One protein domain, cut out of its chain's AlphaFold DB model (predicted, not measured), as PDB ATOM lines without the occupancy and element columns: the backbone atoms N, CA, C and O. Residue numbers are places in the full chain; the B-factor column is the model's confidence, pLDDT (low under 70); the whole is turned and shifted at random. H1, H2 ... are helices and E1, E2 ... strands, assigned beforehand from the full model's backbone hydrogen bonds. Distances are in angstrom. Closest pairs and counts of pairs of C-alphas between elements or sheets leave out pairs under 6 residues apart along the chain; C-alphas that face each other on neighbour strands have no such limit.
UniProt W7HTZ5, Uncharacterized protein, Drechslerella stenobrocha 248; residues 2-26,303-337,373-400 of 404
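This is residues 2 to 26, 303 to 337 and 373 to 400 of the 404 residues of an uncharacterized protein of Drechslerella stenobrocha 248 (UniProt W7HTZ5). Two long helices, H3 and H4, cross near their middles as an X at 88 degrees. A small pair of strands, E1 and E2, packs on residues 374 to 385 of H4, while the short helices H1 and H2 pack on H3 and H4 in turn; residues 328 to 337 of H3 stick out free. The 88 printed residues hold four named helices and two named strands, in the order H1 H2 E1 E2 H3 H4, and the class is mostly helix. The two strands make one antiparallel sheet, E1 - E2. The whole is compact, with a radius of gyration of the C-alphas of 13.7 A, and flat, spanning 42 by 35 by 17 A.

Look first at strands E1, residues 22 to 24, and E2, residues 305 to 307, antiparallel neighbours at 132 degrees. There N 23 and O 306 are 2.9 A apart and N 306 and O 23 are 2.8 A apart, both within hydrogen-bond range. From the sheet go to H4, residues 374 to 397: its closest C-alphas to E2 are those of Ala 378 and Leu 305, 5.6 A apart, and to E1 those of Ala 378 and Glu 24, 5.8 A apart. With residues 384 to 389 alone, H4 touches H3, residues 313 to 337, about perpendicular at 88 degrees; the closest C-alphas are those of Val 323 and Ala 388, 5.9 A apart. H2, residues 13 to 18, touches residues 386 to 393 of H4 at a steep tilt of 44 degrees, opposite ways, closest at the C-alphas of Tyr 13 and Lys 390, 6.1 A apart. H1, residues 2 to 9, touches residues 315 to 322 of H3 at a steep tilt of 45 degrees, opposite ways, closest at the C-alphas of Thr 2 and Ala 318, 4.9 A apart. H1 and H4 are close but not clearly touching, with 2 pairs of C-alphas within 8 A. H2 and H3 are apart. In H1 and H3 each O i to N i+4 pair is within hydrogen-bond range, in H2 1 of 2 and in H4 19 of 20.

Find C-alpha 2 at (141.683, 157.331, 105.849), where H1 begins its 11.0 A; H2 is 9.0 A long. E1 covers 7.1 A and E2 7.0 A. From C-alpha 313 at (149.356, 149.412, 111.289), H3 runs 36.0 A. H4 runs 35.2 A to C-alpha 397 at (127.320, 151.410, 97.451).

The C-alphas farthest apart, those of Gly 26 and Gly 400, are 43.6 A apart. Residues 27 to 302 and 338 to 372 are not printed; the C-alpha gaps are 11.4 A from 26 to 303 and 31.1 A from 337 to 373. Of the links printed whole, H1 to H2, H2 to E1 and E2 to H3 are tight. The model's mean pLDDT over the printed part is 71.3; look for values under 70 at, among others, residues 326 to 337 and 395 to 400.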
ATOM      1  N   THR A   2     142.086 158.544 105.123       63.41
ATOM      2  CA  THR A   2     141.683 157.331 105.849       63.41
ATOM      3  C   THR A   2     140.607 156.473 105.166       63.41
ATOM      4  O   THR A   2     140.816 155.290 104.923       63.41
ATOM      5  N   ARG A   3     139.474 157.086 104.788       64.25
ATOM      6  CA  ARG A   3     138.369 156.415 104.079       64.25
ATOM      7  C   ARG A   3     138.767 155.936 102.679       64.25
ATOM      8  O   ARG A   3     138.459 154.813 102.315       64.25
ATOM      9  N   LEU A   4     139.465 156.783 101.919       64.75
ATOM     10  CA  LEU A   4     139.906 156.464 100.557       64.75
ATOM     11  C   LEU A   4     140.886 155.289 100.543       64.75
ATOM     12  O   LEU A   4     140.789 154.448  99.660       64.75
ATOM     13  N   TRP A   5     141.791 155.200 101.525       72.06
ATOM     14  CA  TRP A   5     142.700 154.059 101.656       72.06
ATOM     15  C   TRP A   5     141.935 152.755 101.917       72.06
ATOM     16  O   TRP A   5     142.112 151.796 101.176       72.06
ATOM     17  N   LEU A   6     141.022 152.755 102.899       68.56
ATOM     18  CA  LEU A   6     140.207 151.584 103.252       68.56
ATOM     19  C   LEU A   6     139.407 151.058 102.056       68.56
ATOM     20  O   LEU A   6     139.480 149.879 101.750       68.56
ATOM     21  N   VAL A   7     138.706 151.936 101.342       67.62
ATOM     22  CA  VAL A   7     137.891 151.557 100.176       67.62
ATOM     23  C   VAL A   7     138.745 151.108  98.980       67.62
ATOM     24  O   VAL A   7     138.322 150.256  98.207       67.62
ATOM     25  N   SER A   8     139.953 151.658  98.809       70.75
ATOM     26  CA  SER A   8     140.833 151.302  97.682       70.75
ATOM     27  C   SER A   8     141.644 150.023  97.900       70.75
ATOM     28  O   SER A   8     142.127 149.456  96.924       70.75
ATOM     29  N   HIS A   9     141.804 149.577  99.150       68.94
ATOM     30  CA  HIS A   9     142.640 148.422  99.501       68.94
ATOM     31  C   HIS A   9     141.852 147.263 100.121       68.94
ATOM     32  O   HIS A   9     142.388 146.164 100.221       68.94
ATOM     33  N   ILE A  10     140.599 147.486 100.531       71.06
ATOM     34  CA  ILE A  10     139.724 146.473 101.124       71.06
ATOM     35  C   ILE A  10     138.389 146.485 100.374       71.06
ATOM     36  O   ILE A  10     137.702 147.503 100.312       71.06
ATOM     37  N   THR A  11     138.013 145.340  99.806       67.44
ATOM     38  CA  THR A  11     136.905 145.212  98.842       67.44
ATOM     39  C   THR A  11     135.521 145.104  99.487       67.44
ATOM     40  O   THR A  11     134.507 145.178  98.793       67.44
ATOM     41  N   GLY A  12     135.444 144.973 100.816       67.75
ATOM     42  CA  GLY A  12     134.171 144.987 101.535       67.75
ATOM     43  C   GLY A  12     134.279 144.779 103.046       67.75
ATOM     44  O   GLY A  12     135.345 144.495 103.590       67.75
ATOM     45  N   TYR A  13     133.133 144.886 103.726       70.88
ATOM     46  CA  TYR A  13     133.009 144.779 105.186       70.88
ATOM     47  C   TYR A  13     133.628 143.490 105.758       70.88
ATOM     48  O   TYR A  13     134.423 143.553 106.690       70.88
ATOM     49  N   GLU A  14     133.327 142.330 105.168       71.19
ATOM     50  CA  GLU A  14     133.843 141.025 105.617       71.19
ATOM     51  C   GLU A  14     135.367 140.893 105.471       71.19
ATOM     52  O   GLU A  14     136.018 140.208 106.258       71.19
ATOM     53  N   GLU A  15     135.959 141.550 104.474       70.31
ATOM     54  CA  GLU A  15     137.413 141.601 104.319       70.31
ATOM     55  C   GLU A  15     138.028 142.572 105.329       70.31
ATOM     56  O   GLU A  15     139.006 142.221 105.987       70.31
ATOM     57  N   ALA A  16     137.395 143.727 105.561       66.19
ATOM     58  CA  ALA A  16     137.820 144.675 106.588       66.19
ATOM     59  C   ALA A  16     137.887 144.007 107.964       66.19
ATOM     60  O   ALA A  16     138.887 144.173 108.653       66.19
ATOM     61  N   LEU A  17     136.886 143.191 108.322       67.56
ATOM     62  CA  LEU A  17     136.855 142.443 109.584       67.56
ATOM     63  C   LEU A  17     138.057 141.499 109.764       67.56
ATOM     64  O   LEU A  17     138.554 141.356 110.884       67.56
ATOM     65  N   LYS A  18     138.567 140.890 108.685       68.06
ATOM     66  CA  LYS A  18     139.768 140.029 108.732       68.06
ATOM     67  C   LYS A  18     141.039 140.822 109.046       68.06
ATOM     68  O   LYS A  18     141.978 140.265 109.609       68.06
ATOM     69  N   HIS A  19     141.035 142.120 108.745       64.06
ATOM     70  CA  HIS A  19     142.094 143.076 109.058       64.06
ATOM     71  C   HIS A  19     141.838 143.867 110.353       64.06
ATOM     72  O   HIS A  19     142.483 144.893 110.566       64.06
ATOM     73  N   ILE A  20     140.947 143.403 111.246       65.75
ATOM     74  CA  ILE A  20     140.755 143.966 112.597       65.75
ATOM     75  C   ILE A  20     141.464 143.068 113.618       65.75
ATOM     76  O   ILE A  20     140.828 142.251 114.289       65.75
ATOM     77  N   PRO A  21     142.788 143.208 113.795       69.31
ATOM     78  CA  PRO A  21     143.540 142.504 114.820       69.31
ATOM     79  C   PRO A  21     143.314 143.173 116.180       69.31
ATOM     80  O   PRO A  21     144.268 143.418 116.904       69.31
ATOM     81  N   LEU A  22     142.076 143.527 116.527       72.62
ATOM     82  CA  LEU A  22     141.776 144.081 117.840       72.62
ATOM     83  C   LEU A  22     141.559 142.943 118.839       72.62
ATOM     84  O   LEU A  22     141.007 141.882 118.525       72.62
ATOM     85  N   GLU A  23     142.028 143.159 120.055       76.12
ATOM     86  CA  GLU A  23     141.797 142.278 121.190       76.12
ATOM     87  C   GLU A  23     141.527 143.096 122.451       76.12
ATOM     88  O   GLU A  23     141.797 144.295 122.507       76.12
ATOM     89  N   GLU A  24     140.964 142.446 123.466       80.38
ATOM     90  CA  GLU A  24     140.728 143.085 124.755       80.38
ATOM     91  C   GLU A  24     142.065 143.500 125.382       80.38
ATOM     92  O   GLU A  24     142.998 142.697 125.510       80.38
ATOM     93  N   LEU A  25     142.151 144.756 125.807       80.69
ATOM     94  CA  LEU A  25     143.294 145.269 126.546       80.69
ATOM     95  C   LEU A  25     143.499 144.429 127.817       80.69
ATOM     96  O   LEU A  25     142.553 144.168 128.559       80.69
ATOM     97  N   GLY A  26     144.735 143.995 128.061       72.19
ATOM     98  CA  GLY A  26     145.073 143.044 129.124       72.19
ATOM     99  C   GLY A  26     145.229 141.589 128.664       72.19
ATOM    100  O   GLY A  26     145.933 140.832 129.335       72.19
ATOM    101  N   GLN A 303     139.958 152.688 124.370       84.12
ATOM    102  CA  GLN A 303     139.911 152.684 125.833       84.12
ATOM    103  C   GLN A 303     139.983 151.277 126.422       84.12
ATOM    104  O   GLN A 303     140.529 151.116 127.512       84.12
ATOM    105  N   ALA A 304     139.448 150.272 125.733       85.00
ATOM    106  CA  ALA A 304     139.369 148.889 126.197       85.00
ATOM    107  C   ALA A 304     139.908 147.875 125.173       85.00
ATOM    108  O   ALA A 304     140.082 146.706 125.517       85.00
ATOM    109  N   LEU A 305     140.213 148.311 123.949       82.12
ATOM    110  CA  LEU A 305     140.859 147.504 122.917       82.12
ATOM    111  C   LEU A 305     142.353 147.818 122.769       82.12
ATOM    112  O   LEU A 305     142.823 148.927 123.028       82.12
ATOM    113  N   THR A 306     143.093 146.817 122.308       79.12
ATOM    114  CA  THR A 306     144.475 146.921 121.838       79.12
ATOM    115  C   THR A 306     144.633 146.165 120.525       79.12
ATOM    116  O   THR A 306     143.703 145.523 120.043       79.12
ATOM    117  N   VAL A 307     145.812 146.275 119.929       74.62
ATOM    118  CA  VAL A 307     146.154 145.713 118.627       74.62
ATOM    119  C   VAL A 307     147.023 144.474 118.842       74.62
ATOM    120  O   VAL A 307     148.010 144.534 119.579       74.62
ATOM    121  N   ARG A 308     146.685 143.357 118.191       70.88
ATOM    122  CA  ARG A 308     147.468 142.118 118.247       70.88
ATOM    123  C   ARG A 308     148.839 142.322 117.596       70.88
ATOM    124  O   ARG A 308     148.943 143.042 116.599       70.88
ATOM    125  N   PRO A 309     149.883 141.633 118.082       66.31
ATOM    126  CA  PRO A 309     151.180 141.611 117.412       66.31
ATOM    127  C   PRO A 309     151.063 141.169 115.943       66.31
ATOM    128  O   PRO A 309     150.342 140.221 115.633       66.31
ATOM    129  N   GLY A 310     151.786 141.842 115.042       61.94
ATOM    130  CA  GLY A 310     151.779 141.539 113.602       61.94
ATOM    131  C   GLY A 310     150.622 142.157 112.808       61.94
ATOM    132  O   GLY A 310     150.458 141.846 111.632       61.94
ATOM    133  N   ALA A 311     149.827 143.025 113.435       68.38
ATOM    134  CA  ALA A 311     148.804 143.820 112.771       68.38
ATOM    135  C   ALA A 311     149.360 144.735 111.668       68.38
ATOM    136  O   ALA A 311     150.427 145.326 111.826       68.38
ATOM    137  N   ASP A 312     148.580 144.931 110.598       71.69
ATOM    138  CA  ASP A 312     148.827 146.011 109.641       71.69
ATOM    139  C   ASP A 312     148.471 147.357 110.285       71.69
ATOM    140  O   ASP A 312     147.302 147.691 110.508       71.69
ATOM    141  N   TYR A 313     149.502 148.133 110.608       70.44
ATOM    142  CA  TYR A 313     149.356 149.412 111.289       70.44
ATOM    143  C   TYR A 313     148.634 150.469 110.453       70.44
ATOM    144  O   TYR A 313     147.960 151.318 111.040       70.44
ATOM    145  N   VAL A 314     148.714 150.406 109.120       73.62
ATOM    146  CA  VAL A 314     148.012 151.350 108.237       73.62
ATOM    147  C   VAL A 314     146.510 151.082 108.292       73.62
ATOM    148  O   VAL A 314     145.715 152.015 108.420       73.62
ATOM    149  N   ALA A 315     146.111 149.808 108.310       71.75
ATOM    150  CA  ALA A 315     144.715 149.423 108.501       71.75
ATOM    151  C   ALA A 315     144.184 149.840 109.883       71.75
ATOM    152  O   ALA A 315     143.101 150.418 109.988       71.75
ATOM    153  N   VAL A 316     144.961 149.603 110.944       73.81
ATOM    154  CA  VAL A 316     144.603 150.003 112.316       73.81
ATOM    155  C   VAL A 316     144.442 151.517 112.430       73.81
ATOM    156  O   VAL A 316     143.467 151.992 113.014       73.81
ATOM    157  N   GLU A 317     145.376 152.277 111.860       74.94
ATOM    158  CA  GLU A 317     145.295 153.732 111.785       74.94
ATOM    159  C   GLU A 317     144.032 154.166 111.045       74.94
ATOM    160  O   GLU A 317     143.317 155.069 111.498       74.94
ATOM    161  N   ALA A 318     143.733 153.490 109.936       74.19
ATOM    162  CA  ALA A 318     142.593 153.839 109.127       74.19
ATOM    163  C   ALA A 318     141.270 153.653 109.893       74.19
ATOM    164  O   ALA A 318     140.407 154.536 109.925       74.19
ATOM    165  N   ILE A 319     141.151 152.528 110.594       74.81
ATOM    166  CA  ILE A 319     139.994 152.190 111.424       74.81
ATOM    167  C   ILE A 319     139.864 153.143 112.616       74.81
ATOM    168  O   ILE A 319     138.771 153.653 112.871       74.81
ATOM    169  N   ALA A 320     140.958 153.432 113.326       74.75
ATOM    170  CA  ALA A 320     140.937 154.376 114.442       74.75
ATOM    171  C   ALA A 320     140.447 155.757 113.974       74.75
ATOM    172  O   ALA A 320     139.515 156.318 114.547       74.75
ATOM    173  N   GLY A 321     140.979 156.267 112.859       76.06
ATOM    174  CA  GLY A 321     140.537 157.540 112.288       76.06
ATOM    175  C   GLY A 321     139.038 157.588 111.957       76.06
ATOM    176  O   GLY A 321     138.403 158.628 112.173       76.06
ATOM    177  N   LEU A 322     138.446 156.481 111.493       74.19
ATOM    178  CA  LEU A 322     136.998 156.388 111.267       74.19
ATOM    179  C   LEU A 322     136.200 156.482 112.569       74.19
ATOM    180  O   LEU A 322     135.209 157.213 112.621       74.19
ATOM    181  N   VAL A 323     136.638 155.791 113.624       75.62
ATOM    182  CA  VAL A 323     135.966 155.815 114.931       75.62
ATOM    183  C   VAL A 323     135.993 157.220 115.537       75.62
ATOM    184  O   VAL A 323     134.943 157.711 115.956       75.62
ATOM    185  N   ALA A 324     137.138 157.915 115.519       73.44
ATOM    186  CA  ALA A 324     137.206 159.313 115.965       73.44
ATOM    187  C   ALA A 324     136.292 160.236 115.157       73.44
ATOM    188  O   ALA A 324     135.614 161.089 115.730       73.44
ATOM    189  N   SER A 325     136.271 160.073 113.833       71.69
ATOM    190  CA  SER A 325     135.461 160.916 112.950       71.69
ATOM    191  C   SER A 325     133.963 160.698 113.188       71.69
ATOM    192  O   SER A 325     133.206 161.666 113.270       71.69
ATOM    193  N   GLY A 326     133.539 159.444 113.377       65.06
ATOM    194  CA  GLY A 326     132.159 159.096 113.726       65.06
ATOM    195  C   GLY A 326     131.745 159.610 115.108       65.06
ATOM    196  O   GLY A 326     130.646 160.144 115.262       65.06
ATOM    197  N   ALA A 327     132.636 159.533 116.104       59.81
ATOM    198  CA  ALA A 327     132.390 160.076 117.442       59.81
ATOM    199  C   ALA A 327     132.267 161.612 117.440       59.81
ATOM    200  O   ALA A 327     131.397 162.173 118.115       59.81
ATOM    201  N   ALA A 328     133.096 162.302 116.648       58.06
ATOM    202  CA  ALA A 328     133.021 163.752 116.480       58.06
ATOM    203  C   ALA A 328     131.705 164.185 115.807       58.06
ATOM    204  O   ALA A 328     131.084 165.155 116.243       58.06
ATOM    205  N   GLN A 329     131.240 163.437 114.800       56.69
ATOM    206  CA  GLN A 329     129.959 163.695 114.134       56.69
ATOM    207  C   GLN A 329     128.761 163.451 115.063       56.69
ATOM    208  O   GLN A 329     127.873 164.296 115.129       56.69
ATOM    209  N   GLN A 330     128.747 162.367 115.848       54.88
ATOM    210  CA  GLN A 330     127.680 162.115 116.832       54.88
ATOM    211  C   GLN A 330     127.613 163.198 117.920       54.88
ATOM    212  O   GLN A 330     126.522 163.639 118.274       54.88
ATOM    213  N   SER A 331     128.764 163.691 118.389       49.12
ATOM    214  CA  SER A 331     128.834 164.775 119.382       49.12
ATOM    215  C   SER A 331     128.354 166.124 118.814       49.12
ATOM    216  O   SER A 331     127.698 166.910 119.502       49.12
ATOM    217  N   GLN A 332     128.632 166.405 117.533       46.59
ATOM    218  CA  GLN A 332     128.102 167.587 116.839       46.59
ATOM    219  C   GLN A 332     126.594 167.492 116.580       46.59
ATOM    220  O   GLN A 332     125.888 168.485 116.738       46.59
ATOM    221  N   VAL A 333     126.080 166.308 116.239       50.06
ATOM    222  CA  VAL A 333     124.641 166.080 116.040       50.06
ATOM    223  C   VAL A 333     123.879 166.171 117.366       50.06
ATOM    224  O   VAL A 333     122.827 166.805 117.408       50.06
ATOM    225  N   GLN A 334     124.419 165.630 118.466       44.44
ATOM    226  CA  GLN A 334     123.824 165.776 119.802       44.44
ATOM    227  C   GLN A 334     123.793 167.244 120.247       44.44
ATOM    228  O   GLN A 334     122.722 167.750 120.579       44.44
ATOM    229  N   SER A 335     124.904 167.975 120.125       46.62
ATOM    230  CA  SER A 335     124.945 169.407 120.470       46.62
ATOM    231  C   SER A 335     124.089 170.301 119.555       46.62
ATOM    232  O   SER A 335     123.576 171.331 120.001       46.62
ATOM    233  N   GLN A 336     123.873 169.924 118.289       44.16
ATOM    234  CA  GLN A 336     122.903 170.586 117.404       44.16
ATOM    235  C   GLN A 336     121.453 170.241 117.761       44.16
ATOM    236  O   GLN A 336     120.597 171.124 117.713       44.16
ATOM    237  N   SER A 337     121.167 168.996 118.154       40.94
ATOM    238  CA  SER A 337     119.834 168.590 118.613       40.94
ATOM    239  C   SER A 337     119.442 169.297 119.914       40.94
ATOM    240  O   SER A 337     118.334 169.817 120.004       40.94
ATOM    241  N   SER A 373     132.719 145.844 133.258       91.06
ATOM    242  CA  SER A 373     133.936 145.048 133.156       91.06
ATOM    243  C   SER A 373     134.772 145.529 131.967       91.06
ATOM    244  O   SER A 373     134.232 146.060 130.992       91.06
ATOM    245  N   MET A 374     136.088 145.314 132.014       91.12
ATOM    246  CA  MET A 374     136.947 145.575 130.852       91.12
ATOM    247  C   MET A 374     136.450 144.855 129.601       91.12
ATOM    248  O   MET A 374     136.464 145.435 128.519       91.12
ATOM    249  N   ARG A 375     135.961 143.620 129.757       89.81
ATOM    250  CA  ARG A 375     135.379 142.854 128.655       89.81
ATOM    251  C   ARG A 375     134.146 143.539 128.068       89.81
ATOM    252  O   ARG A 375     134.080 143.716 126.859       89.81
ATOM    253  N   ALA A 376     133.195 143.952 128.906       90.38
ATOM    254  CA  ALA A 376     131.984 144.621 128.435       90.38
ATOM    255  C   ALA A 376     132.315 145.952 127.741       90.38
ATOM    256  O   ALA A 376     131.744 146.278 126.703       90.38
ATOM    257  N   ALA A 377     133.283 146.700 128.274       90.50
ATOM    258  CA  ALA A 377     133.767 147.915 127.635       90.50
ATOM    259  C   ALA A 377     134.422 147.643 126.269       90.50
ATOM    260  O   ALA A 377     134.160 148.373 125.312       90.50
ATOM    261  N   ALA A 378     135.225 146.582 126.165       88.25
ATOM    262  CA  ALA A 378     135.840 146.154 124.913       88.25
ATOM    263  C   ALA A 378     134.792 145.716 123.880       88.25
ATOM    264  O   ALA A 378     134.899 146.092 122.718       88.25
ATOM    265  N   GLU A 379     133.751 144.986 124.291       88.12
ATOM    266  CA  GLU A 379     132.642 144.574 123.420       88.12
ATOM    267  C   GLU A 379     131.860 145.786 122.879       88.12
ATOM    268  O   GLU A 379     131.569 145.852 121.682       88.12
ATOM    269  N   ILE A 380     131.586 146.789 123.723       88.75
ATOM    270  CA  ILE A 380     130.945 148.049 123.301       88.75
ATOM    271  C   ILE A 380     131.829 148.805 122.304       88.75
ATOM    272  O   ILE A 380     131.346 149.279 121.274       88.75
ATOM    273  N   GLU A 381     133.122 148.934 122.602       87.00
ATOM    274  CA  GLU A 381     134.071 149.630 121.736       87.00
ATOM    275  C   GLU A 381     134.243 148.915 120.388       87.00
ATOM    276  O   GLU A 381     134.235 149.563 119.341       87.00
ATOM    277  N   LEU A 382     134.288 147.582 120.393       85.31
ATOM    278  CA  LEU A 382     134.356 146.762 119.184       85.31
ATOM    279  C   LEU A 382     133.088 146.912 118.334       85.31
ATOM    280  O   LEU A 382     133.174 147.055 117.115       85.31
ATOM    281  N   GLY A 383     131.915 146.980 118.969       84.75
ATOM    282  CA  GLY A 383     130.659 147.287 118.285       84.75
ATOM    283  C   GLY A 383     130.690 148.645 117.573       84.75
ATOM    284  O   GLY A 383     130.216 148.758 116.440       84.75
ATOM    285  N   ARG A 384     131.308 149.668 118.182       85.12
ATOM    286  CA  ARG A 384     131.500 150.986 117.546       85.12
ATOM    287  C   ARG A 384     132.445 150.914 116.348       85.12
ATOM    288  O   ARG A 384     132.163 151.541 115.329       85.12
ATOM    289  N   VAL A 385     133.525 150.135 116.451       82.94
ATOM    290  CA  VAL A 385     134.441 149.873 115.330       82.94
ATOM    291  C   VAL A 385     133.682 149.253 114.156       82.94
ATOM    292  O   VAL A 385     133.740 149.777 113.044       82.94
ATOM    293  N   TYR A 386     132.915 148.190 114.402       84.38
ATOM    294  CA  TYR A 386     132.142 147.512 113.357       84.38
ATOM    295  C   TYR A 386     131.102 148.430 112.713       84.38
ATOM    296  O   TYR A 386     130.987 148.461 111.488       84.38
ATOM    297  N   ALA A 387     130.399 149.237 113.511       83.88
ATOM    298  CA  ALA A 387     129.442 150.211 112.998       83.88
ATOM    299  C   ALA A 387     130.107 151.272 112.101       83.88
ATOM    300  O   ALA A 387     129.573 151.594 111.039       83.88
ATOM    301  N   ALA A 388     131.279 151.784 112.490       81.81
ATOM    302  CA  ALA A 388     132.017 152.780 111.711       81.81
ATOM    303  C   ALA A 388     132.510 152.220 110.365       81.81
ATOM    304  O   ALA A 388     132.402 152.883 109.330       81.81
ATOM    305  N   ILE A 389     133.008 150.980 110.363       80.00
ATOM    306  CA  ILE A 389     133.444 150.296 109.140       80.00
ATOM    307  C   ILE A 389     132.246 150.049 108.224       80.00
ATOM    308  O   ILE A 389     132.294 150.410 107.050       80.00
ATOM    309  N   LYS A 390     131.146 149.507 108.759       82.06
ATOM    310  CA  LYS A 390     129.930 149.242 107.981       82.06
ATOM    311  C   LYS A 390     129.385 150.511 107.321       82.06
ATOM    312  O   LYS A 390     129.169 150.523 106.114       82.06
ATOM    313  N   ALA A 391     129.262 151.602 108.079       81.69
ATOM    314  CA  ALA A 391     128.804 152.886 107.549       81.69
ATOM    315  C   ALA A 391     129.694 153.420 106.410       81.69
ATOM    316  O   ALA A 391     129.204 154.111 105.521       81.69
ATOM    317  N   THR A 392     130.989 153.095 106.422       78.94
ATOM    318  CA  THR A 392     131.929 153.518 105.376       78.94
ATOM    319  C   THR A 392     131.657 152.810 104.047       78.94
ATOM    320  O   THR A 392     131.669 153.466 103.009       78.94
ATOM    321  N   PHE A 393     131.363 151.508 104.077       77.75
ATOM    322  CA  PHE A 393     131.078 150.721 102.870       77.75
ATOM    323  C   PHE A 393     129.629 150.874 102.376       77.75
ATOM    324  O   PHE A 393     129.401 150.896 101.169       77.75
ATOM    325  N   ASP A 394     128.660 151.074 103.276       78.12
ATOM    326  CA  ASP A 394     127.259 151.325 102.898       78.12
ATOM    327  C   ASP A 394     127.093 152.680 102.172       78.12
ATOM    328  O   ASP A 394     126.249 152.829 101.287       78.12
ATOM    329  N   GLN A 395     127.916 153.684 102.507       67.19
ATOM    330  CA  GLN A 395     127.916 154.981 101.818       67.19
ATOM    331  C   GLN A 395     128.506 154.922 100.405       67.19
ATOM    332  O   GLN A 395     128.150 155.763  99.581       67.19
ATOM    333  N   ASP A 396     129.387 153.964 100.126       59.59
ATOM    334  CA  ASP A 396     130.012 153.800  98.812       59.59
ATOM    335  C   ASP A 396     129.104 153.059  97.828       59.59
ATOM    336  O   ASP A 396     129.034 153.432  96.662       59.59
ATOM    337  N   GLN A 397     128.313 152.088  98.300       58.19
ATOM    338  CA  GLN A 397     127.320 151.410  97.451       58.19
ATOM    339  C   GLN A 397     126.177 152.333  96.996       58.19
ATOM    340  O   GLN A 397     125.548 152.074  95.972       58.19
ATOM    341  N   ASN A 398     125.921 153.423  97.730       55.91
ATOM    342  CA  ASN A 398     124.906 154.426  97.391       55.91
ATOM    343  C   ASN A 398     125.443 155.615  96.576       55.91
ATOM    344  O   ASN A 398     124.656 156.461  96.146       55.91
ATOM    345  N   GLN A 399     126.755 155.703  96.340       51.03
ATOM    346  CA  GLN A 399     127.321 156.649  95.382       51.03
ATOM    347  C   GLN A 399     127.397 155.944  94.026       51.03
ATOM    348  O   GLN A 399     128.357 155.245  93.718       51.03
ATOM    349  N   GLY A 400     126.330 156.085  93.231       49.09
ATOM    350  CA  GLY A 400     126.300 155.609  91.847       49.09
ATOM    351  C   GLY A 400     127.498 156.127  91.033       49.09
ATOM    352  O   GLY A 400     128.128 157.110  91.433       49.09
TER     353      GLY A 400